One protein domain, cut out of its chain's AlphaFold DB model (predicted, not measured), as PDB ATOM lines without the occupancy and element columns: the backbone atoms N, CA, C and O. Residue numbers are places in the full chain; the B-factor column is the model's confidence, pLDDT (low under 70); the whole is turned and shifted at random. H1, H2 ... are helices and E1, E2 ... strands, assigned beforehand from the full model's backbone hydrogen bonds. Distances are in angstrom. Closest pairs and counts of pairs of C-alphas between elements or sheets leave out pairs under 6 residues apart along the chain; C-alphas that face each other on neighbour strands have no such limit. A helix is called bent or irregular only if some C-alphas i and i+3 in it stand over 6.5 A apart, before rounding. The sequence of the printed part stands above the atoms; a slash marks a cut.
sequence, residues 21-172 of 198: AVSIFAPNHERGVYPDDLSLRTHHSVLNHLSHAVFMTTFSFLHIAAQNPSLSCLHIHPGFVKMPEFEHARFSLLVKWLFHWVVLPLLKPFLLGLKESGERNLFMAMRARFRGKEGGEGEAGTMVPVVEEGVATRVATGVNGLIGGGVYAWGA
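This is residues 21 to 172 of the 198 residues of an uncharacterized protein of Pseudogymnoascus sp. 23342-1-I1 (UniProt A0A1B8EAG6). A small sheet of three parallel strands lies between two helices, H1 over one face and H4 over the other, a loose slab of three layers. H2 and the kinked H3 lie away from the sheet off one end, and the long loop of residues 127 to 166 reaches the opposite end. The printed part has 152 residues, with four named helices and three named strands in the order E1 H1 E2 H2 H3 H4 E3; the sheet runs E1 E2 E3. The class is mostly helix, though under half of the residues are in named elements. The whole is loose, with a radius of gyration of the C-alphas of 18.5 A, and its outline is flat, 58 by 43 by 21 A.

E1, residues 21 to 24, is an edge strand, parallel to the inner strand E2, residues 72 to 76, at 3 degrees; N 23 and O 74 are within hydrogen-bond range at 2.8 A. E3, residues 167 to 170, is the other edge strand, parallel to E2 at 21 degrees, with N 168 and O 73 at 2.9 A. H1, residues 46 to 67, is on the sheet at a height of 9.3 A, over E2 and along the strands, at 2 degrees to E2 on the local plane; the closest C-alphas of H1 and E2 are those of Phe 61 and Cys 73, 5.9 A apart. E1, H1 and E2 form a strand-helix-strand unit, two parallel neighbour strands with a helix between, and its crossover is right-handed. H2, residues 85 to 88, and H3, residues 93 to 110, are not on the sheet but are near each other, with 9 pairs of C-alphas within 10 A. H4, residues 114 to 126, is on the opposite face to H1 at a height of 10.1 A, over E2 and only just over E1, where 3 of its C-alphas fall; the C-alphas of Val 22 and Ala 125, the closest of E1 and H4, are 6.9 A apart. E2, then H2, H3 and H4, then E3 form a second such unit. Every O i to N i+4 pair is within hydrogen-bond range in H1 and H4, and 10 of 14 are in H3; H2 is too short for such a pair.

E1 begins at C-alpha 21, (39.454, -12.052, 37.637). H1 is 32.0 A long, from C-alpha 46 at (29.254, -9.445, 61.386), and E2 is 12.6 A. H3, 24.8 A, has a kink of 44 degrees near residue 104 and is irregular, with C-alphas 106 and 109 7.2 A apart. H4 is 18.3 A, and E3 ends at C-alpha 170, (32.548, -1.212, 41.357).

The two C-alphas farthest apart, of Leu 94 and Glu 137, are 57.7 A apart. The printed part has no cut. The links E1 to H1 and H4 to E3 are long, 21 and 40 residues. The mean pLDDT of the printed part is 78.5, and residues 32 to 33, 87, 135 to 154 and 171 to 172 are under 70.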
ATOM      1  N   ALA A  21      39.946 -11.488  36.389       92.00
ATOM      2  CA  ALA A  21      39.454 -12.052  37.637       92.00
ATOM      3  C   ALA A  21      38.280 -11.201  38.127       92.00
ATOM      4  O   ALA A  21      38.387  -9.977  38.196       92.00
ATOM      5  N   VAL A  22      37.153 -11.833  38.448       93.12
ATOM      6  CA  VAL A  22      35.947 -11.134  38.908       93.12
ATOM      7  C   VAL A  22      35.517 -11.706  40.251       93.12
ATOM      8  O   VAL A  22      35.308 -12.909  40.371       93.12
ATOM      9  N   SER A  23      35.364 -10.840  41.250       93.31
ATOM     10  CA  SER A  23      34.720 -11.151  42.526       93.31
ATOM     11  C   SER A  23      33.406 -10.387  42.616       93.31
ATOM     12  O   SER A  23      33.379  -9.182  42.366       93.31
ATOM     13  N   ILE A  24      32.323 -11.074  42.979       92.00
ATOM     14  CA  ILE A  24      31.012 -10.463  43.215       92.00
ATOM     15  C   ILE A  24      30.778 -10.405  44.725       92.00
ATOM     16  O   ILE A  24      30.209 -11.332  45.302       92.00
ATOM     17  N   PHE A  25      31.259  -9.348  45.382       86.00
ATOM     18  CA  PHE A  25      31.190  -9.245  46.840       86.00
ATOM     19  C   PHE A  25      31.356  -7.817  47.378       86.00
ATOM     20  O   PHE A  25      32.454  -7.327  47.539       86.00
ATOM     21  N   ALA A  26      30.249  -7.151  47.687       83.19
ATOM     22  CA  ALA A  26      30.138  -5.850  48.357       83.19
ATOM     23  C   ALA A  26      31.364  -4.886  48.482       83.19
ATOM     24  O   ALA A  26      31.600  -4.374  49.577       83.19
ATOM     25  N   PRO A  27      32.098  -4.522  47.406       79.94
ATOM     26  CA  PRO A  27      33.057  -3.417  47.471       79.94
ATOM     27  C   PRO A  27      32.355  -2.120  47.898       79.94
ATOM     28  O   PRO A  27      31.148  -1.960  47.662       79.94
ATOM     29  N   ASN A  28      33.101  -1.173  48.472       73.69
ATOM     30  CA  ASN A  28      32.575   0.083  49.032       73.69
ATOM     31  C   ASN A  28      31.762  -0.094  50.334       73.69
ATOM     32  O   ASN A  28      31.028   0.810  50.728       73.69
ATOM     33  N   HIS A  29      31.850  -1.263  50.982       76.62
ATOM     34  CA  HIS A  29      31.304  -1.527  52.325       76.62
ATOM     35  C   HIS A  29      32.415  -1.704  53.372       76.62
ATOM     36  O   HIS A  29      32.226  -2.331  54.418       76.62
ATOM     37  N   GLU A  30      33.589  -1.153  53.087       75.00
ATOM     38  CA  GLU A  30      34.713  -1.091  53.999       75.00
ATOM     39  C   GLU A  30      34.395  -0.138  55.161       75.00
ATOM     40  O   GLU A  30      34.015   1.015  54.969       75.00
ATOM     41  N   ARG A  31      34.555  -0.622  56.393       73.12
ATOM     42  CA  ARG A  31      34.462   0.194  57.614       73.12
ATOM     43  C   ARG A  31      35.822   0.366  58.267       73.12
ATOM     44  O   ARG A  31      36.221   1.471  58.602       73.12
ATOM     45  N   GLY A  32      36.521  -0.749  58.443       69.25
ATOM     46  CA  GLY A  32      37.835  -0.807  59.060       69.25
ATOM     47  C   GLY A  32      38.517  -2.137  58.767       69.25
ATOM     48  O   GLY A  32      37.858  -3.156  58.534       69.25
ATOM     49  N   VAL A  33      39.843  -2.100  58.757       68.62
ATOM     50  CA  VAL A  33      40.721  -3.270  58.716       68.62
ATOM     51  C   VAL A  33      41.555  -3.249  59.990       68.62
ATOM     52  O   VAL A  33      41.920  -2.171  60.456       68.62
ATOM     53  N   TYR A  34      41.828  -4.420  60.561       79.25
ATOM     54  CA  TYR A  34      42.592  -4.564  61.799       79.25
ATOM     55  C   TYR A  34      43.887  -5.314  61.483       79.25
ATOM     56  O   TYR A  34      43.886  -6.540  61.560       79.25
ATOM     57  N   PRO A  35      44.974  -4.625  61.083       75.06
ATOM     58  CA  PRO A  35      46.212  -5.276  60.648       75.06
ATOM     59  C   PRO A  35      46.787  -6.256  61.677       75.06
ATOM     60  O   PRO A  35      47.291  -7.310  61.299       75.06
ATOM     61  N   ASP A  36      46.633  -5.945  62.964       81.31
ATOM     62  CA  ASP A  36      47.123  -6.770  64.073       81.31
ATOM     63  C   ASP A  36      46.149  -7.898  64.479       81.31
ATOM     64  O   ASP A  36      46.476  -8.739  65.313       81.31
ATOM     65  N   ASP A  37      44.951  -7.950  63.883       80.56
ATOM     66  CA  ASP A  37      43.921  -8.969  64.127       80.56
ATOM     67  C   ASP A  37      43.210  -9.362  62.820       80.56
ATOM     68  O   ASP A  37      41.985  -9.299  62.692       80.56
ATOM     69  N   LEU A  38      43.986  -9.806  61.824       74.31
ATOM     70  CA  LEU A  38      43.442 -10.236  60.526       74.31
ATOM     71  C   LEU A  38      42.478 -11.431  60.631       74.31
ATOM     72  O   LEU A  38      41.698 -11.705  59.721       74.31
ATOM     73  N   SER A  39      42.550 -12.185  61.727       77.00
ATOM     74  CA  SER A  39      41.633 -13.296  61.996       77.00
ATOM     75  C   SER A  39      40.332 -12.851  62.671       77.00
ATOM     76  O   SER A  39      39.477 -13.700  62.913       77.00
ATOM     77  N   LEU A  40      40.187 -11.560  63.002       80.44
ATOM     78  CA  LEU A  40      39.058 -10.988  63.741       80.44
ATOM     79  C   LEU A  40      38.735 -11.736  65.043       80.44
ATOM     80  O   LEU A  40      37.569 -11.851  65.428       80.44
ATOM     81  N   ARG A  41      39.755 -12.261  65.730       85.38
ATOM     82  CA  ARG A  41      39.580 -13.012  66.982       85.38
ATOM     83  C   ARG A  41      39.180 -12.092  68.125       85.38
ATOM     84  O   ARG A  41      38.403 -12.501  68.982       85.38
ATOM     85  N   THR A  42      39.697 -10.866  68.129       86.94
ATOM     86  CA  THR A  42      39.386  -9.860  69.148       86.94
ATOM     87  C   THR A  42      38.377  -8.828  68.642       86.94
ATOM     88  O   THR A  42      37.595  -8.311  69.431       86.94
ATOM     89  N   HIS A  43      38.312  -8.583  67.328       83.75
ATOM     90  CA  HIS A  43      37.380  -7.639  66.695       83.75
ATOM     91  C   HIS A  43      36.192  -8.334  66.003       83.75
ATOM     92  O   HIS A  43      35.749  -7.927  64.922       83.75
ATOM     93  N   HIS A  44      35.648  -9.385  66.621       85.31
ATOM     94  CA  HIS A  44      34.585 -10.199  66.034       85.31
ATOM     95  C   HIS A  44      33.232  -9.462  65.989       85.31
ATOM     96  O   HIS A  44      32.555  -9.275  66.998       85.31
ATOM     97  N   SER A  45      32.778  -9.105  64.788       89.25
ATOM     98  CA  SER A  45      31.384  -8.723  64.524       89.25
ATOM     99  C   SER A  45      31.015  -9.015  63.071       89.25
ATOM    100  O   SER A  45      31.897  -9.078  62.215       89.25
ATOM    101  N   VAL A  46      29.724  -9.169  62.762       86.62
ATOM    102  CA  VAL A  46      29.254  -9.445  61.386       86.62
ATOM    103  C   VAL A  46      29.738  -8.378  60.400       86.62
ATOM    104  O   VAL A  46      30.207  -8.694  59.310       86.62
ATOM    105  N   LEU A  47      29.679  -7.106  60.801       86.75
ATOM    106  CA  LEU A  47      30.083  -5.987  59.952       86.75
ATOM    107  C   LEU A  47      31.606  -5.901  59.801       86.75
ATOM    108  O   LEU A  47      32.080  -5.557  58.721       86.75
ATOM    109  N   ASN A  48      32.368  -6.273  60.836       87.25
ATOM    110  CA  ASN A  48      33.821  -6.384  60.722       87.25
ATOM    111  C   ASN A  48      34.213  -7.532  59.787       87.25
ATOM    112  O   ASN A  48      35.082  -7.327  58.953       87.25
ATOM    113  N   HIS A  49      33.542  -8.689  59.847       85.06
ATOM    114  CA  HIS A  49      33.797  -9.802  58.920       85.06
ATOM    115  C   HIS A  49      33.523  -9.410  57.472       85.06
ATOM    116  O   HIS A  49      34.346  -9.686  56.602       85.06
ATOM    117  N   LEU A  50      32.403  -8.724  57.222       87.25
ATOM    118  CA  LEU A  50      32.079  -8.206  55.896       87.25
ATOM    119  C   LEU A  50      33.168  -7.244  55.413       87.25
ATOM    120  O   LEU A  50      33.776  -7.492  54.377       87.25
ATOM    121  N   SER A  51      33.462  -6.198  56.191       85.06
ATOM    122  CA  SER A  51      34.497  -5.205  55.869       85.06
ATOM    123  C   SER A  51      35.850  -5.866  55.592       85.06
ATOM    124  O   SER A  51      36.513  -5.564  54.604       85.06
ATOM    125  N   HIS A  52      36.245  -6.821  56.433       81.44
ATOM    126  CA  HIS A  52      37.523  -7.505  56.326       81.44
ATOM    127  C   HIS A  52      37.607  -8.400  55.085       81.44
ATOM    128  O   HIS A  52      38.615  -8.382  54.384       81.44
ATOM    129  N   ALA A  53      36.540  -9.130  54.753       84.56
ATOM    130  CA  ALA A  53      36.472  -9.914  53.522       84.56
ATOM    131  C   ALA A  53      36.550  -9.022  52.269       84.56
ATOM    132  O   ALA A  53      37.202  -9.391  51.287       84.56
ATOM    133  N   VAL A  54      35.950  -7.825  52.314       87.00
ATOM    134  CA  VAL A  54      36.022  -6.852  51.216       87.00
ATOM    135  C   VAL A  54      37.460  -6.352  51.041       87.00
ATOM    136  O   VAL A  54      38.009  -6.448  49.940       87.00
ATOM    137  N   PHE A  55      38.098  -5.895  52.126       81.75
ATOM    138  CA  PHE A  55      39.496  -5.454  52.109       81.75
ATOM    139  C   PHE A  55      40.435  -6.548  51.604       81.75
ATOM    140  O   PHE A  55      41.225  -6.307  50.693       81.75
ATOM    141  N   MET A  56      40.321  -7.761  52.147       80.06
ATOM    142  CA  MET A  56      41.184  -8.883  51.778       80.06
ATOM    143  C   MET A  56      41.049  -9.261  50.309       80.06
ATOM    144  O   MET A  56      42.055  -9.530  49.652       80.06
ATOM    145  N   THR A  57      39.837  -9.214  49.760       85.56
ATOM    146  CA  THR A  57      39.616  -9.450  48.329       85.56
ATOM    147  C   THR A  57      40.295  -8.373  47.483       85.56
ATOM    148  O   THR A  57      41.047  -8.691  46.561       85.56
ATOM    149  N   THR A  58      40.096  -7.095  47.821       83.75
ATOM    150  CA  THR A  58      40.694  -5.970  47.084       83.75
ATOM    151  C   THR A  58      42.226  -5.983  47.163       83.75
ATOM    152  O   THR A  58      42.892  -5.806  46.142       83.75
ATOM    153  N   PHE A  59      42.809  -6.248  48.338       84.12
ATOM    154  CA  PHE A  59      44.264  -6.350  48.505       84.12
ATOM    155  C   PHE A  59      44.856  -7.563  47.786       84.12
ATOM    156  O   PHE A  59      45.906  -7.440  47.154       84.12
ATOM    157  N   SER A  60      44.165  -8.706  47.793       83.44
ATOM    158  CA  SER A  60      44.580  -9.882  47.018       83.44
ATOM    159  C   SER A  60      44.609  -9.573  45.520       83.44
ATOM    160  O   SER A  60      45.565  -9.912  44.827       83.44
ATOM    161  N   PHE A  61      43.599  -8.858  45.016       87.44
ATOM    162  CA  PHE A  61      43.563  -8.412  43.624       87.44
ATOM    163  C   PHE A  61      44.689  -7.441  43.281       87.44
ATOM    164  O   PHE A  61      45.287  -7.581  42.216       87.44
ATOM    165  N   LEU A  62      45.012  -6.501  44.174       83.00
ATOM    166  CA  LEU A  62      46.169  -5.615  44.015       83.00
ATOM    167  C   LEU A  62      47.478  -6.400  43.932       83.00
ATOM    168  O   LEU A  62      48.284  -6.133  43.041       83.00
ATOM    169  N   HIS A  63      47.671  -7.387  44.808       81.25
ATOM    170  CA  HIS A  63      48.877  -8.209  44.820       81.25
ATOM    171  C   HIS A  63      49.036  -9.022  43.525       81.25
ATOM    172  O   HIS A  63      50.079  -8.964  42.876       81.25
ATOM    173  N   ILE A  64      47.982  -9.726  43.101       82.75
ATOM    174  CA  ILE A  64      48.034 -10.582  41.907       82.75
ATOM    175  C   ILE A  64      48.168  -9.740  40.630       82.75
ATOM    176  O   ILE A  64      48.939 -10.101  39.740       82.75
ATOM    177  N   ALA A  65      47.472  -8.602  40.527       83.25
ATOM    178  CA  ALA A  65      47.582  -7.711  39.367       83.25
ATOM    179  C   ALA A  65      48.948  -7.011  39.283       83.25
ATOM    180  O   ALA A  65      49.414  -6.710  38.186       83.25
ATOM    181  N   ALA A  66      49.623  -6.777  40.415       82.19
ATOM    182  CA  ALA A  66      50.990  -6.257  40.414       82.19
ATOM    183  C   ALA A  66      51.987  -7.254  39.796       82.19
ATOM    184  O   ALA A  66      52.914  -6.838  39.105       82.19
ATOM    185  N   GLN A  67      51.772  -8.555  40.009       87.00
ATOM    186  CA  GLN A  67      52.575  -9.633  39.416       87.00
ATOM    187  C   GLN A  67      52.163  -9.966  37.974       87.00
ATOM    188  O   GLN A  67      52.949 -10.543  37.230       87.00
ATOM    189  N   ASN A  68      50.941  -9.600  37.576       88.12
ATOM    190  CA  ASN A  68      50.368  -9.897  36.265       88.12
ATOM    191  C   ASN A  68      49.751  -8.621  35.664       88.12
ATOM    192  O   ASN A  68      48.531  -8.469  35.686       88.12
ATOM    193  N   PRO A  69      50.548  -7.685  35.118       86.50
ATOM    194  CA  PRO A  69      50.036  -6.380  34.689       86.50
ATOM    195  C   PRO A  69      49.003  -6.431  33.548       86.50
ATOM    196  O   PRO A  69      48.243  -5.479  33.360       86.50
ATOM    197  N   SER A  70      48.943  -7.532  32.795       86.38
ATOM    198  CA  SER A  70      47.921  -7.790  31.773       86.38
ATOM    199  C   SER A  70      46.567  -8.233  32.349       86.38
ATOM    200  O   SER A  70      45.549  -8.132  31.661       86.38
ATOM    201  N   LEU A  71      46.529  -8.685  33.611       88.25
ATOM    202  CA  LEU A  71      45.322  -9.109  34.316       88.25
ATOM    203  C   LEU A  71      44.479  -7.898  34.724       88.25
ATOM    204  O   LEU A  71      44.968  -6.933  35.311       88.25
ATOM    205  N   SER A  72      43.178  -7.982  34.458       90.62
ATOM    206  CA  SER A  72      42.189  -7.054  35.001       90.62
ATOM    207  C   SER A  72      41.406  -7.715  36.133       90.62
ATOM    208  O   SER A  72      40.676  -8.676  35.910       90.62
ATOM    209  N   CYS A  73      41.463  -7.148  37.330       90.81
ATOM    210  CA  CYS A  73      40.697  -7.602  38.483       90.81
ATOM    211  C   CYS A  73      39.498  -6.678  38.735       90.81
ATOM    212  O   CYS A  73      39.657  -5.464  38.873       90.81
ATOM    213  N   LEU A  74      38.292  -7.237  38.814       92.56
ATOM    214  CA  LEU A  74      37.065  -6.502  39.108       92.56
ATOM    215  C   LEU A  74      36.425  -7.045  40.380       92.56
ATOM    216  O   LEU A  74      36.028  -8.203  40.444       92.56
ATOM    217  N   HIS A  75      36.278  -6.190  41.376       92.31
ATOM    218  CA  HIS A  75      35.497  -6.438  42.572       92.31
ATOM    219  C   HIS A  75      34.166  -5.704  42.407       92.31
ATOM    220  O   HIS A  75      34.157  -4.479  42.302       92.31
ATOM    221  N   ILE A  76      33.056  -6.430  42.291       91.00
ATOM    222  CA  ILE A  76      31.758  -5.885  41.886       91.00
ATOM    223  C   ILE A  76      30.714  -6.115  42.985       91.00
ATOM    224  O   ILE A  76      30.581  -7.213  43.518       91.00
ATOM    225  N   HIS A  77      29.944  -5.083  43.325       88.50
ATOM    226  CA  HIS A  77      28.809  -5.180  44.234       88.50
ATOM    227  C   HIS A  77      27.585  -5.669  43.454       88.50
ATOM    228  O   HIS A  77      27.145  -4.970  42.536       88.50
ATOM    229  N   PRO A  78      26.959  -6.795  43.844       85.88
ATOM    230  CA  PRO A  78      25.819  -7.357  43.110       85.88
ATOM    231  C   PRO A  78      24.555  -6.482  43.164       85.88
ATOM    232  O   PRO A  78      23.619  -6.665  42.388       85.88
ATOM    233  N   GLY A  79      24.538  -5.537  44.100       82.56
ATOM    234  CA  GLY A  79      23.368  -4.771  44.515       82.56
ATOM    235  C   GLY A  79      22.671  -5.472  45.677       82.56
ATOM    236  O   GLY A  79      23.129  -6.518  46.138       82.56
ATOM    237  N   PHE A  80      21.576  -4.901  46.166       82.81
ATOM    238  CA  PHE A  80      20.721  -5.610  47.112       82.81
ATOM    239  C   PHE A  80      19.886  -6.608  46.321       82.81
ATOM    240  O   PHE A  80      18.918  -6.220  45.686       82.81
ATOM    241  N   VAL A  81      20.289  -7.874  46.273       83.25
ATOM    242  CA  VAL A  81      19.604  -8.883  45.455       83.25
ATOM    243  C   VAL A  81      18.571  -9.613  46.296       83.25
ATOM    244  O   VAL A  81      18.877 -10.062  47.401       83.25
ATOM    245  N   LYS A  82      17.353  -9.779  45.767       80.31
ATOM    246  CA  LYS A  82      16.374 -10.678  46.385       80.31
ATOM    247  C   LYS A  82      16.850 -12.121  46.211       80.31
ATOM    248  O   LYS A  82      16.672 -12.720  45.150       80.31
ATOM    249  N   MET A  83      17.454 -12.667  47.258       77.00
ATOM    250  CA  MET A  83      17.895 -14.058  47.287       77.00
ATOM    251  C   MET A  83      16.742 -14.984  47.697       77.00
ATOM    252  O   MET A  83      15.940 -14.601  48.553       77.00
ATOM    253  N   PRO A  84      16.678 -16.220  47.165       74.88
ATOM    254  CA  PRO A  84      15.733 -17.240  47.634       74.88
ATOM    255  C   PRO A  84      15.851 -17.516  49.140       74.88
ATOM    256  O   PRO A  84      14.872 -17.883  49.789       74.88
ATOM    257  N   GLU A  85      17.036 -17.280  49.707       75.31
ATOM    258  CA  GLU A  85      17.316 -17.397  51.138       75.31
ATOM    259  C   GLU A  85      16.455 -16.470  52.000       75.31
ATOM    260  O   GLU A  85      16.234 -16.770  53.164       75.31
ATOM    261  N   PHE A  86      15.939 -15.359  51.466       72.12
ATOM    262  CA  PHE A  86      15.087 -14.450  52.243       72.12
ATOM    263  C   PHE A  86      13.759 -15.108  52.635       72.12
ATOM    264  O   PHE A  86      13.224 -14.815  53.701       72.12
ATOM    265  N   GLU A  87      13.279 -16.039  51.811       68.75
ATOM    266  CA  GLU A  87      12.064 -16.823  52.055       68.75
ATOM    267  C   GLU A  87      12.371 -18.066  52.924       68.75
ATOM    268  O   GLU A  87      11.542 -18.505  53.719       68.75
ATOM    269  N   HIS A  88      13.591 -18.613  52.828       71.25
ATOM    270  CA  HIS A  88      13.999 -19.864  53.494       71.25
ATOM    271  C   HIS A  88      14.918 -19.671  54.709       71.25
ATOM    272  O   HIS A  88      15.398 -20.652  55.285       71.25
ATOM    273  N   ALA A  89      15.164 -18.426  55.122       70.25
ATOM    274  CA  ALA A  89      16.127 -18.108  56.164       70.25
ATOM    275  C   ALA A  89      15.832 -18.888  57.449       70.25
ATOM    276  O   ALA A  89      14.701 -18.932  57.937       70.25
ATOM    277  N   ARG A  90      16.861 -19.490  58.047       75.56
ATOM    278  CA  ARG A  90      16.749 -20.269  59.290       75.56
ATOM    279  C   ARG A  90      16.709 -19.373  60.533       75.56
ATOM    280  O   ARG A  90      17.484 -19.551  61.463       75.56
ATOM    281  N   PHE A  91      15.811 -18.395  60.545       76.94
ATOM    282  CA  PHE A  91      15.568 -17.560  61.719       76.94
ATOM    283  C   PHE A  91      14.580 -18.223  62.692       76.94
ATOM    284  O   PHE A  91      13.775 -19.075  62.299       76.94
ATOM    285  N   SER A  92      14.612 -17.808  63.963       86.25
ATOM    286  CA  SER A  92      13.553 -18.138  64.924       86.25
ATOM    287  C   SER A  92      12.210 -17.565  64.451       86.25
ATOM    288  O   SER A  92      12.178 -16.600  63.686       86.25
ATOM    289  N   LEU A  93      11.088 -18.147  64.886       86.44
ATOM    290  CA  LEU A  93       9.748 -17.777  64.401       86.44
ATOM    291  C   LEU A  93       9.459 -16.269  64.512       86.44
ATOM    292  O   LEU A  93       8.949 -15.672  63.566       86.44
ATOM    293  N   LEU A  94       9.856 -15.640  65.624       88.06
ATOM    294  CA  LEU A  94       9.691 -14.200  65.837       88.06
ATOM    295  C   LEU A  94      10.518 -13.368  64.849       88.06
ATOM    296  O   LEU A  94      10.023 -12.402  64.273       88.06
ATOM    297  N   VAL A  95      11.770 -13.760  64.616       86.75
ATOM    298  CA  VAL A  95      12.666 -13.055  63.693       86.75
ATOM    299  C   VAL A  95      12.214 -13.252  62.246       86.75
ATOM    300  O   VAL A  95      12.252 -12.301  61.473       86.75
ATOM    301  N   LYS A  96      11.703 -14.437  61.882       85.75
ATOM    302  CA  LYS A  96      11.078 -14.677  60.569       85.75
ATOM    303  C   LYS A  96       9.896 -13.751  60.335       85.75
ATOM    304  O   LYS A  96       9.807 -13.157  59.262       85.75
ATOM    305  N   TRP A  97       9.014 -13.641  61.329       88.44
ATOM    306  CA  TRP A  97       7.850 -12.766  61.265       88.44
ATOM    307  C   TRP A  97       8.276 -11.305  61.088       88.44
ATOM    308  O   TRP A  97       7.850 -10.662  60.132       88.44
ATOM    309  N   LEU A  98       9.188 -10.811  61.931       89.62
ATOM    310  CA  LEU A  98       9.691  -9.438  61.842       89.62
ATOM    311  C   LEU A  98      10.356  -9.168  60.485       89.62
ATOM    312  O   LEU A  98      10.119  -8.137  59.856       89.62
ATOM    313  N   PHE A  99      11.165 -10.111  60.005       86.56
ATOM    314  CA  PHE A  99      11.841  -9.988  58.722       86.56
ATOM    315  C   PHE A  99      10.844  -9.915  57.557       86.56
ATOM    316  O   PHE A  99      10.963  -9.027  56.717       86.56
ATOM    317  N   HIS A 100       9.827 -10.781  57.530       86.19
ATOM    318  CA  HIS A 100       8.843 -10.815  56.442       86.19
ATOM    319  C   HIS A 100       7.863  -9.647  56.452       86.19
ATOM    320  O   HIS A 100       7.499  -9.159  55.384       86.19
ATOM    321  N   TRP A 101       7.434  -9.200  57.630       88.88
ATOM    322  CA  TRP A 101       6.365  -8.207  57.746       88.88
ATOM    323  C   TRP A 101       6.862  -6.777  57.923       88.88
ATOM    324  O   TRP A 101       6.113  -5.847  57.641       88.88
ATOM    325  N   VAL A 102       8.113  -6.584  58.345       88.62
ATOM    326  CA  VAL A 102       8.681  -5.247  58.572       88.62
ATOM    327  C   VAL A 102       9.874  -4.994  57.657       88.62
ATOM    328  O   VAL A 102       9.871  -4.038  56.884       88.62
ATOM    329  N   VAL A 103      10.885  -5.865  57.697       86.44
ATOM    330  CA  VAL A 103      12.161  -5.613  57.006       86.44
ATOM    331  C   VAL A 103      12.031  -5.759  55.486       86.44
ATOM    332  O   VAL A 103      12.452  -4.873  54.745       86.44
ATOM    333  N   LEU A 104      11.431  -6.848  54.996       85.56
ATOM    334  CA  LEU A 104      11.296  -7.110  53.561       85.56
ATOM    335  C   LEU A 104      10.459  -6.053  52.824       85.56
ATOM    336  O   LEU A 104      10.924  -5.599  51.778       85.56
ATOM    337  N   PRO A 105       9.282  -5.612  53.313       87.50
ATOM    338  CA  PRO A 105       8.525  -4.528  52.688       87.50
ATOM    339  C   PRO A 105       9.324  -3.228  52.576       87.50
ATOM    340  O   PRO A 105       9.268  -2.577  51.534       87.50
ATOM    341  N   LEU A 106      10.109  -2.894  53.604       86.50
ATOM    342  CA  LEU A 106      10.956  -1.700  53.618       86.50
ATOM    343  C   LEU A 106      12.133  -1.807  52.633       86.50
ATOM    344  O   LEU A 106      12.489  -0.826  51.986       86.50
ATOM    345  N   LEU A 107      12.720  -3.000  52.489       83.12
ATOM    346  CA  LEU A 107      13.825  -3.250  51.558       83.12
ATOM    347  C   LEU A 107      13.371  -3.435  50.108       83.12
ATOM    348  O   LEU A 107      14.145  -3.161  49.195       83.12
ATOM    349  N   LYS A 108      12.129  -3.877  49.876       82.38
ATOM    350  CA  LYS A 108      11.567  -4.197  48.554       82.38
ATOM    351  C   LYS A 108      11.867  -3.172  47.447       82.38
ATOM    352  O   LYS A 108      12.269  -3.629  46.380       82.38
ATOM    353  N   PRO A 109      11.724  -1.843  47.637       80.94
ATOM    354  CA  PRO A 109      12.032  -0.875  46.577       80.94
ATOM    355  C   PRO A 109      13.518  -0.828  46.183       80.94
ATOM    356  O   PRO A 109      13.841  -0.364  45.093       80.94
ATOM    357  N   PHE A 110      14.418  -1.316  47.037       80.88
ATOM    358  CA  PHE A 110      15.859  -1.356  46.789       80.88
ATOM    359  C   PHE A 110      16.344  -2.726  46.294       80.88
ATOM    360  O   PHE A 110      17.491  -2.841  45.856       80.88
ATOM    361  N   LEU A 111      15.496  -3.764  46.363       82.44
ATOM    362  CA  LEU A 111      15.852  -5.120  45.958       82.44
ATOM    363  C   LEU A 111      15.827  -5.277  44.432       82.44
ATOM    364  O   LEU A 111      14.792  -5.139  43.786       82.44
ATOM    365  N   LEU A 112      16.971  -5.646  43.870       83.75
ATOM    366  CA  LEU A 112      17.139  -6.072  42.488       83.75
ATOM    367  C   LEU A 112      16.774  -7.549  42.328       83.75
ATOM    368  O   LEU A 112      17.028  -8.385  43.204       83.75
ATOM    369  N   GLY A 113      16.219  -7.883  41.165       85.44
ATOM    370  CA  GLY A 113      16.002  -9.271  40.779       85.44
ATOM    371  C   GLY A 113      17.327 -10.001  40.548       85.44
ATOM    372  O   GLY A 113      18.298  -9.418  40.067       85.44
ATOM    373  N   LEU A 114      17.363 -11.305  40.838       86.56
ATOM    374  CA  LEU A 114      18.560 -12.134  40.650       86.56
ATOM    375  C   LEU A 114      19.065 -12.122  39.196       86.56
ATOM    376  O   LEU A 114      20.259 -11.952  38.960       86.56
ATOM    377  N   LYS A 115      18.152 -12.234  38.219       86.12
ATOM    378  CA  LYS A 115      18.478 -12.180  36.782       86.12
ATOM    379  C   LYS A 115      19.084 -10.835  36.389       86.12
ATOM    380  O   LYS A 115      20.133 -10.800  35.757       86.12
ATOM    381  N   GLU A 116      18.457  -9.746  36.819       84.56
ATOM    382  CA  GLU A 116      18.925  -8.389  36.538       84.56
ATOM    383  C   GLU A 116      20.298  -8.124  37.168       84.56
ATOM    384  O   GLU A 116      21.178  -7.548  36.530       84.56
ATOM    385  N   SER A 117      20.519  -8.580  38.405       87.75
ATOM    386  CA  SER A 117      21.837  -8.519  39.035       87.75
ATOM    387  C   SER A 117      22.870  -9.281  38.202       87.75
ATOM    388  O   SER A 117      23.921  -8.729  37.882       87.75
ATOM    389  N   GLY A 118      22.566 -10.510  37.779       86.94
ATOM    390  CA  GLY A 118      23.440 -11.300  36.908       86.94
ATOM    391  C   GLY A 118      23.791 -10.581  35.602       86.94
ATOM    392  O   GLY A 118      24.966 -10.469  35.263       86.94
ATOM    393  N   GLU A 119      22.794 -10.023  34.913       86.00
ATOM    394  CA  GLU A 119      22.975  -9.261  33.671       86.00
ATOM    395  C   GLU A 119      23.862  -8.025  33.882       86.00
ATOM    396  O   GLU A 119      24.785  -7.789  33.102       86.00
ATOM    397  N   ARG A 120      23.650  -7.270  34.968       85.81
ATOM    398  CA  ARG A 120      24.479  -6.104  35.317       85.81
ATOM    399  C   ARG A 120      25.920  -6.504  35.625       85.81
ATOM    400  O   ARG A 120      26.846  -5.874  35.120       85.81
ATOM    401  N   ASN A 121      26.127  -7.544  36.430       88.44
ATOM    402  CA  ASN A 121      27.468  -8.014  36.777       88.44
ATOM    403  C   ASN A 121      28.208  -8.547  35.545       88.44
ATOM    404  O   ASN A 121      29.374  -8.207  35.347       88.44
ATOM    405  N   LEU A 122      27.526  -9.310  34.684       87.69
ATOM    406  CA  LEU A 122      28.089  -9.802  33.428       87.69
ATOM    407  C   LEU A 122      28.445  -8.649  32.490       87.69
ATOM    408  O   LEU A 122      29.545  -8.621  31.944       87.69
ATOM    409  N   PHE A 123      27.550  -7.669  32.343       83.69
ATOM    410  CA  PHE A 123      27.814  -6.479  31.545       83.69
ATOM    411  C   PHE A 123      29.093  -5.784  32.018       83.69
ATOM    412  O   PHE A 123      30.005  -5.566  31.225       83.69
ATOM    413  N   MET A 124      29.203  -5.518  33.322       82.81
ATOM    414  CA  MET A 124      30.375  -4.888  33.934       82.81
ATOM    415  C   MET A 124      31.656  -5.706  33.732       82.81
ATOM    416  O   MET A 124      32.677  -5.149  33.320       82.81
ATOM    417  N   ALA A 125      31.581  -7.021  33.935       85.50
ATOM    418  CA  ALA A 125      32.670  -7.966  33.717       85.50
ATOM    419  C   ALA A 125      33.119  -8.079  32.252       85.50
ATOM    420  O   ALA A 125      34.195  -8.618  32.004       85.50
ATOM    421  N   MET A 126      32.339  -7.565  31.291       83.25
ATOM    422  CA  MET A 126      32.620  -7.616  29.850       83.25
ATOM    423  C   MET A 126      32.948  -6.250  29.226       83.25
ATOM    424  O   MET A 126      33.287  -6.189  28.045       83.25
ATOM    425  N   ARG A 127      32.917  -5.142  29.979       78.50
ATOM    426  CA  ARG A 127      33.213  -3.805  29.422       78.50
ATOM    427  C   ARG A 127      34.696  -3.596  29.160       78.50
ATOM    428  O   ARG A 127      35.485  -3.727  30.087       78.50
ATOM    429  N   ALA A 128      35.074  -3.100  27.986       79.75
ATOM    430  CA  ALA A 128      36.471  -2.762  27.681       79.75
ATOM    431  C   ALA A 128      37.073  -1.668  28.595       79.75
ATOM    432  O   ALA A 128      38.287  -1.578  28.755       79.75
ATOM    433  N   ARG A 129      36.220  -0.869  29.254       81.81
ATOM    434  CA  ARG A 129      36.604   0.214  30.175       81.81
ATOM    435  C   ARG A 129      37.465  -0.239  31.370       81.81
ATOM    436  O   ARG A 129      38.240   0.570  31.883       81.81
ATOM    437  N   PHE A 130      37.319  -1.484  31.829       85.88
ATOM    438  CA  PHE A 130      38.076  -2.036  32.963       85.88
ATOM    439  C   PHE A 130      39.232  -2.898  32.446       85.88
ATOM    440  O   PHE A 130      39.092  -4.105  32.302       85.88
ATOM    441  N   ARG A 131      40.353  -2.286  32.084       84.25
ATOM    442  CA  ARG A 131      41.479  -2.999  31.464       84.25
ATOM    443  C   ARG A 131      42.593  -3.294  32.469       84.25
ATOM    444  O   ARG A 131      42.713  -2.601  33.474       84.25
ATOM    445  N   GLY A 132      43.426  -4.289  32.164       83.69
ATOM    446  CA  GLY A 132      44.697  -4.494  32.862       83.69
ATOM    447  C   GLY A 132      45.617  -3.279  32.696       83.69
ATOM    448  O   GLY A 132      45.412  -2.454  31.799       83.69
ATOM    449  N   LYS A 133      46.639  -3.175  33.545       82.31
ATOM    450  CA  LYS A 133      47.610  -2.071  33.523       82.31
ATOM    451  C   LYS A 133      48.355  -1.981  32.186       82.31
ATOM    452  O   LYS A 133      48.539  -0.888  31.664       82.31
ATOM    453  N   GLU A 134      48.710  -3.123  31.608       78.69
ATOM    454  CA  GLU A 134      49.344  -3.236  30.284       78.69
ATOM    455  C   GLU A 134      48.328  -3.427  29.148       78.69
ATOM    456  O   GLU A 134      48.662  -3.949  28.089       78.69
ATOM    457  N   GLY A 135      47.061  -3.048  29.359       61.12
ATOM    458  CA  GLY A 135      45.981  -3.326  28.416       61.12
ATOM    459  C   GLY A 135      46.309  -2.872  26.992       61.12
ATOM    460  O   GLY A 135      46.373  -1.669  26.734       61.12
ATOM    461  N   GLY A 136      46.470  -3.855  26.095       55.03
ATOM    462  CA  GLY A 136      46.677  -3.654  24.664       55.03
ATOM    463  C   GLY A 136      45.626  -2.723  24.066       55.03
ATOM    464  O   GLY A 136      44.501  -2.635  24.572       55.03
ATOM    465  N   GLU A 137      46.034  -2.000  23.020       45.66
ATOM    466  CA  GLU A 137      45.209  -1.030  22.301       45.66
ATOM    467  C   GLU A 137      43.801  -1.587  22.088       45.66
ATOM    468  O   GLU A 137      43.615  -2.735  21.679       45.66
ATOM    469  N   GLY A 138      42.816  -0.803  22.526       49.59
ATOM    470  CA  GLY A 138      41.462  -1.260  22.787       49.59
ATOM    471  C   GLY A 138      40.747  -1.740  21.536       49.59
ATOM    472  O   GLY A 138      39.988  -0.984  20.963       49.59
ATOM    473  N   GLU A 139      40.938  -3.004  21.175       46.97
ATOM    474  CA  GLU A 139      40.145  -3.742  20.186       46.97
ATOM    475  C   GLU A 139      40.271  -5.265  20.418       46.97
ATOM    476  O   GLU A 139      40.356  -6.093  19.506       46.97
ATOM    477  N   ALA A 140      40.302  -5.679  21.688       43.31
ATOM    478  CA  ALA A 140      40.189  -7.092  22.026       43.31
ATOM    479  C   ALA A 140      38.725  -7.525  21.850       43.31
ATOM    480  O   ALA A 140      37.848  -7.174  22.644       43.31
ATOM    481  N   GLY A 141      38.480  -8.239  20.748       46.91
ATOM    482  CA  GLY A 141      37.166  -8.693  20.306       46.91
ATOM    483  C   GLY A 141      36.336  -9.350  21.410       46.91
ATOM    484  O   GLY A 141      36.855  -9.994  22.318       46.91
ATOM    485  N   THR A 142      35.015  -9.211  21.292       49.09
ATOM    486  CA  THR A 142      33.968  -9.701  22.216       49.09
ATOM    487  C   THR A 142      33.748  -8.896  23.504       49.09
ATOM    488  O   THR A 142      32.788  -9.179  24.222       49.09
ATOM    489  N   MET A 143      34.552  -7.873  23.807       59.62
ATOM    490  CA  MET A 143      34.219  -6.934  24.888       59.62
ATOM    491  C   MET A 143      33.182  -5.904  24.435       59.62
ATOM    492  O   MET A 143      33.198  -5.477  23.283       59.62
ATOM    493  N   VAL A 144      32.310  -5.467  25.354       59.12
ATOM    494  CA  VAL A 144      31.426  -4.321  25.092       59.12
ATOM    495  C   VAL A 144      32.331  -3.106  24.868       59.12
ATOM    496  O   VAL A 144      33.056  -2.723  25.804       59.12
ATOM    497  N   PRO A 145      32.357  -2.546  23.645       56.03
ATOM    498  CA  PRO A 145      33.316  -1.522  23.280       56.03
ATOM    499  C   PRO A 145      33.028  -0.226  24.034       56.03
ATOM    500  O   PRO A 145      31.935   0.006  24.555       56.03
ATOM    501  N   VAL A 146      34.036   0.640  24.088       57.22
ATOM    502  CA  VAL A 146      33.904   2.014  24.579       57.22
ATOM    503  C   VAL A 146      33.268   2.864  23.475       57.22
ATOM    504  O   VAL A 146      33.894   3.769  22.940       57.22
ATOM    505  N   VAL A 147      32.054   2.521  23.048       46.75
ATOM    506  CA  VAL A 147      31.316   3.320  22.066       46.75
ATOM    507  C   VAL A 147      29.859   3.399  22.509       46.75
ATOM    508  O   VAL A 147      29.072   2.490  22.271       46.75
ATOM    509  N   GLU A 148      29.524   4.497  23.178       48.28
ATOM    510  CA  GLU A 148      28.216   5.134  23.031       48.28
ATOM    511  C   GLU A 148      28.457   6.342  22.120       48.28
ATOM    512  O   GLU A 148      29.399   7.107  22.353       48.28
ATOM    513  N   GLU A 149      27.681   6.476  21.042       37.38
ATOM    514  CA  GLU A 149      27.774   7.603  20.108       37.38
ATOM    515  C   GLU A 149      27.827   8.937  20.874       37.38
ATOM    516  O   GLU A 149      26.946   9.254  21.669       37.38
ATOM    517  N   GLY A 150      28.900   9.709  20.674       39.94
ATOM    518  CA  GLY A 150      29.061  11.051  21.244       39.94
ATOM    519  C   GLY A 150      29.661  11.141  22.655       39.94
ATOM    520  O   GLY A 150      30.058  12.234  23.050       39.94
ATOM    521  N   VAL A 151      29.820  10.035  23.397       40.72
ATOM    522  CA  VAL A 151      30.457  10.044  24.730       40.72
ATOM    523  C   VAL A 151      31.506   8.938  24.819       40.72
ATOM    524  O   VAL A 151      31.216   7.788  25.155       40.72
ATOM    525  N   ALA A 152      32.770   9.283  24.563       43.59
ATOM    526  CA  ALA A 152      33.890   8.384  24.826       43.59
ATOM    527  C   ALA A 152      33.872   7.968  26.310       43.59
ATOM    528  O   ALA A 152      34.180   8.769  27.199       43.59
ATOM    529  N   THR A 153      33.500   6.721  26.611       53.69
ATOM    530  CA  THR A 153      33.442   6.244  27.996       53.69
ATOM    531  C   THR A 153      34.860   6.020  28.524       53.69
ATOM    532  O   THR A 153      35.417   4.931  28.427       53.69
ATOM    533  N   ARG A 154      35.464   7.077  29.078       67.88
ATOM    534  CA  ARG A 154      36.841   7.103  29.608       67.88
ATOM    535  C   ARG A 154      37.201   5.816  30.356       67.88
ATOM    536  O   ARG A 154      36.412   5.354  31.181       67.88
ATOM    537  N   VAL A 155      38.398   5.277  30.111       78.88
ATOM    538  CA  VAL A 155      38.979   4.154  30.874       78.88
ATOM    539  C   VAL A 155      38.750   4.376  32.375       78.88
ATOM    540  O   VAL A 155      38.876   5.497  32.867       78.88
ATOM    541  N   ALA A 156      38.337   3.338  33.104       83.06
ATOM    542  CA  ALA A 156      38.042   3.483  34.527       83.06
ATOM    543  C   ALA A 156      39.311   3.787  35.335       83.06
ATOM    544  O   ALA A 156      40.400   3.301  35.016       83.06
ATOM    545  N   THR A 157      39.147   4.555  36.409       84.31
ATOM    546  CA  THR A 157      40.168   4.722  37.446       84.31
ATOM    547  C   THR A 157      40.136   3.504  38.360       84.31
ATOM    548  O   THR A 157      39.062   3.084  38.794       84.31
ATOM    549  N   GLY A 158      41.297   2.903  38.597       83.75
ATOM    550  CA  GLY A 158      41.444   1.778  39.509       83.75
ATOM    551  C   GLY A 158      41.405   2.207  40.974       83.75
ATOM    552  O   GLY A 158      41.462   3.392  41.296       83.75
ATOM    553  N   VAL A 159      41.366   1.229  41.879       84.38
ATOM    554  CA  VAL A 159      41.396   1.465  43.340       84.38
ATOM    555  C   VAL A 159      42.701   2.117  43.819       84.38
ATOM    556  O   VAL A 159      42.755   2.680  44.902       84.38
ATOM    557  N   ASN A 160      43.746   2.073  42.991       77.81
ATOM    558  CA  ASN A 160      45.029   2.748  43.192       77.81
ATOM    559  C   ASN A 160      45.041   4.214  42.713       77.81
ATOM    560  O   ASN A 160      46.098   4.837  42.701       77.81
ATOM    561  N   GLY A 161      43.907   4.753  42.254       78.94
ATOM    562  CA  GLY A 161      43.804   6.119  41.735       78.94
ATOM    563  C   GLY A 161      44.312   6.304  40.300       78.94
ATOM    564  O   GLY A 161      44.194   7.397  39.753       78.94
ATOM    565  N   LEU A 162      44.828   5.254  39.652       77.88
ATOM    566  CA  LEU A 162      45.366   5.334  38.293       77.88
ATOM    567  C   LEU A 162      44.292   5.025  37.244       77.88
ATOM    568  O   LEU A 162      43.555   4.041  37.351       77.88
ATOM    569  N   ILE A 163      44.234   5.825  36.178       80.62
ATOM    570  CA  ILE A 163      43.421   5.509  34.997       80.62
ATOM    571  C   ILE A 163      43.976   4.231  34.364       80.62
ATOM    572  O   ILE A 163      45.151   4.164  34.015       80.62
ATOM    573  N   GLY A 164      43.139   3.203  34.207       81.31
ATOM    574  CA  GLY A 164      43.607   1.909  33.705       81.31
ATOM    575  C   GLY A 164      44.406   1.112  34.738       81.31
ATOM    576  O   GLY A 164      45.249   0.313  34.357       81.31
ATOM    577  N   GLY A 165      44.182   1.339  36.035       80.69
ATOM    578  CA  GLY A 165      44.999   0.778  37.114       80.69
ATOM    579  C   GLY A 165      44.949  -0.743  37.309       80.69
ATOM    580  O   GLY A 165      45.567  -1.221  38.257       80.69
ATOM    581  N   GLY A 166      44.222  -1.500  36.480       84.38
ATOM    582  CA  GLY A 166      44.165  -2.968  36.512       84.38
ATOM    583  C   GLY A 166      43.245  -3.571  37.575       84.38
ATOM    584  O   GLY A 166      42.728  -4.663  37.367       84.38
ATOM    585  N   VAL A 167      42.984  -2.865  38.677       84.12
ATOM    586  CA  VAL A 167      42.098  -3.327  39.759       84.12
ATOM    587  C   VAL A 167      40.984  -2.326  40.005       84.12
ATOM    588  O   VAL A 167      41.245  -1.146  40.236       84.12
ATOM    589  N   TYR A 168      39.741  -2.798  39.996       87.50
ATOM    590  CA  TYR A 168      38.553  -1.954  40.049       87.50
ATOM    591  C   TYR A 168      37.585  -2.424  41.126       87.50
ATOM    592  O   TYR A 168      37.229  -3.596  41.156       87.50
ATOM    593  N   ALA A 169      37.117  -1.499  41.959       83.81
ATOM    594  CA  ALA A 169      36.020  -1.712  42.894       83.81
ATOM    595  C   ALA A 169      34.782  -0.988  42.356       83.81
ATOM    596  O   ALA A 169      34.756   0.239  42.257       83.81
ATOM    597  N   TRP A 170      33.766  -1.743  41.951       72.69
ATOM    598  CA  TRP A 170      32.548  -1.212  41.357       72.69
ATOM    599  C   TRP A 170      31.336  -1.615  42.175       72.69
ATOM    600  O   TRP A 170      31.032  -2.792  42.296       72.69
ATOM    601  N   GLY A 171      30.575  -0.661  42.691       64.75
ATOM    602  CA  GLY A 171      29.389  -1.012  43.449       64.75
ATOM    603  C   GLY A 171      28.507   0.166  43.773       64.75
ATOM    604  O   GLY A 171      29.020   1.268  43.916       64.75
ATOM    605  N   ALA A 172      27.196  -0.096  43.806       40.97
ATOM    606  CA  ALA A 172      26.090   0.804  44.142       40.97
ATOM    607  C   ALA A 172      26.419   2.314  44.142       40.97
ATOM    608  O   ALA A 172      26.193   3.019  45.120       40.97
TER     609      ALA A 172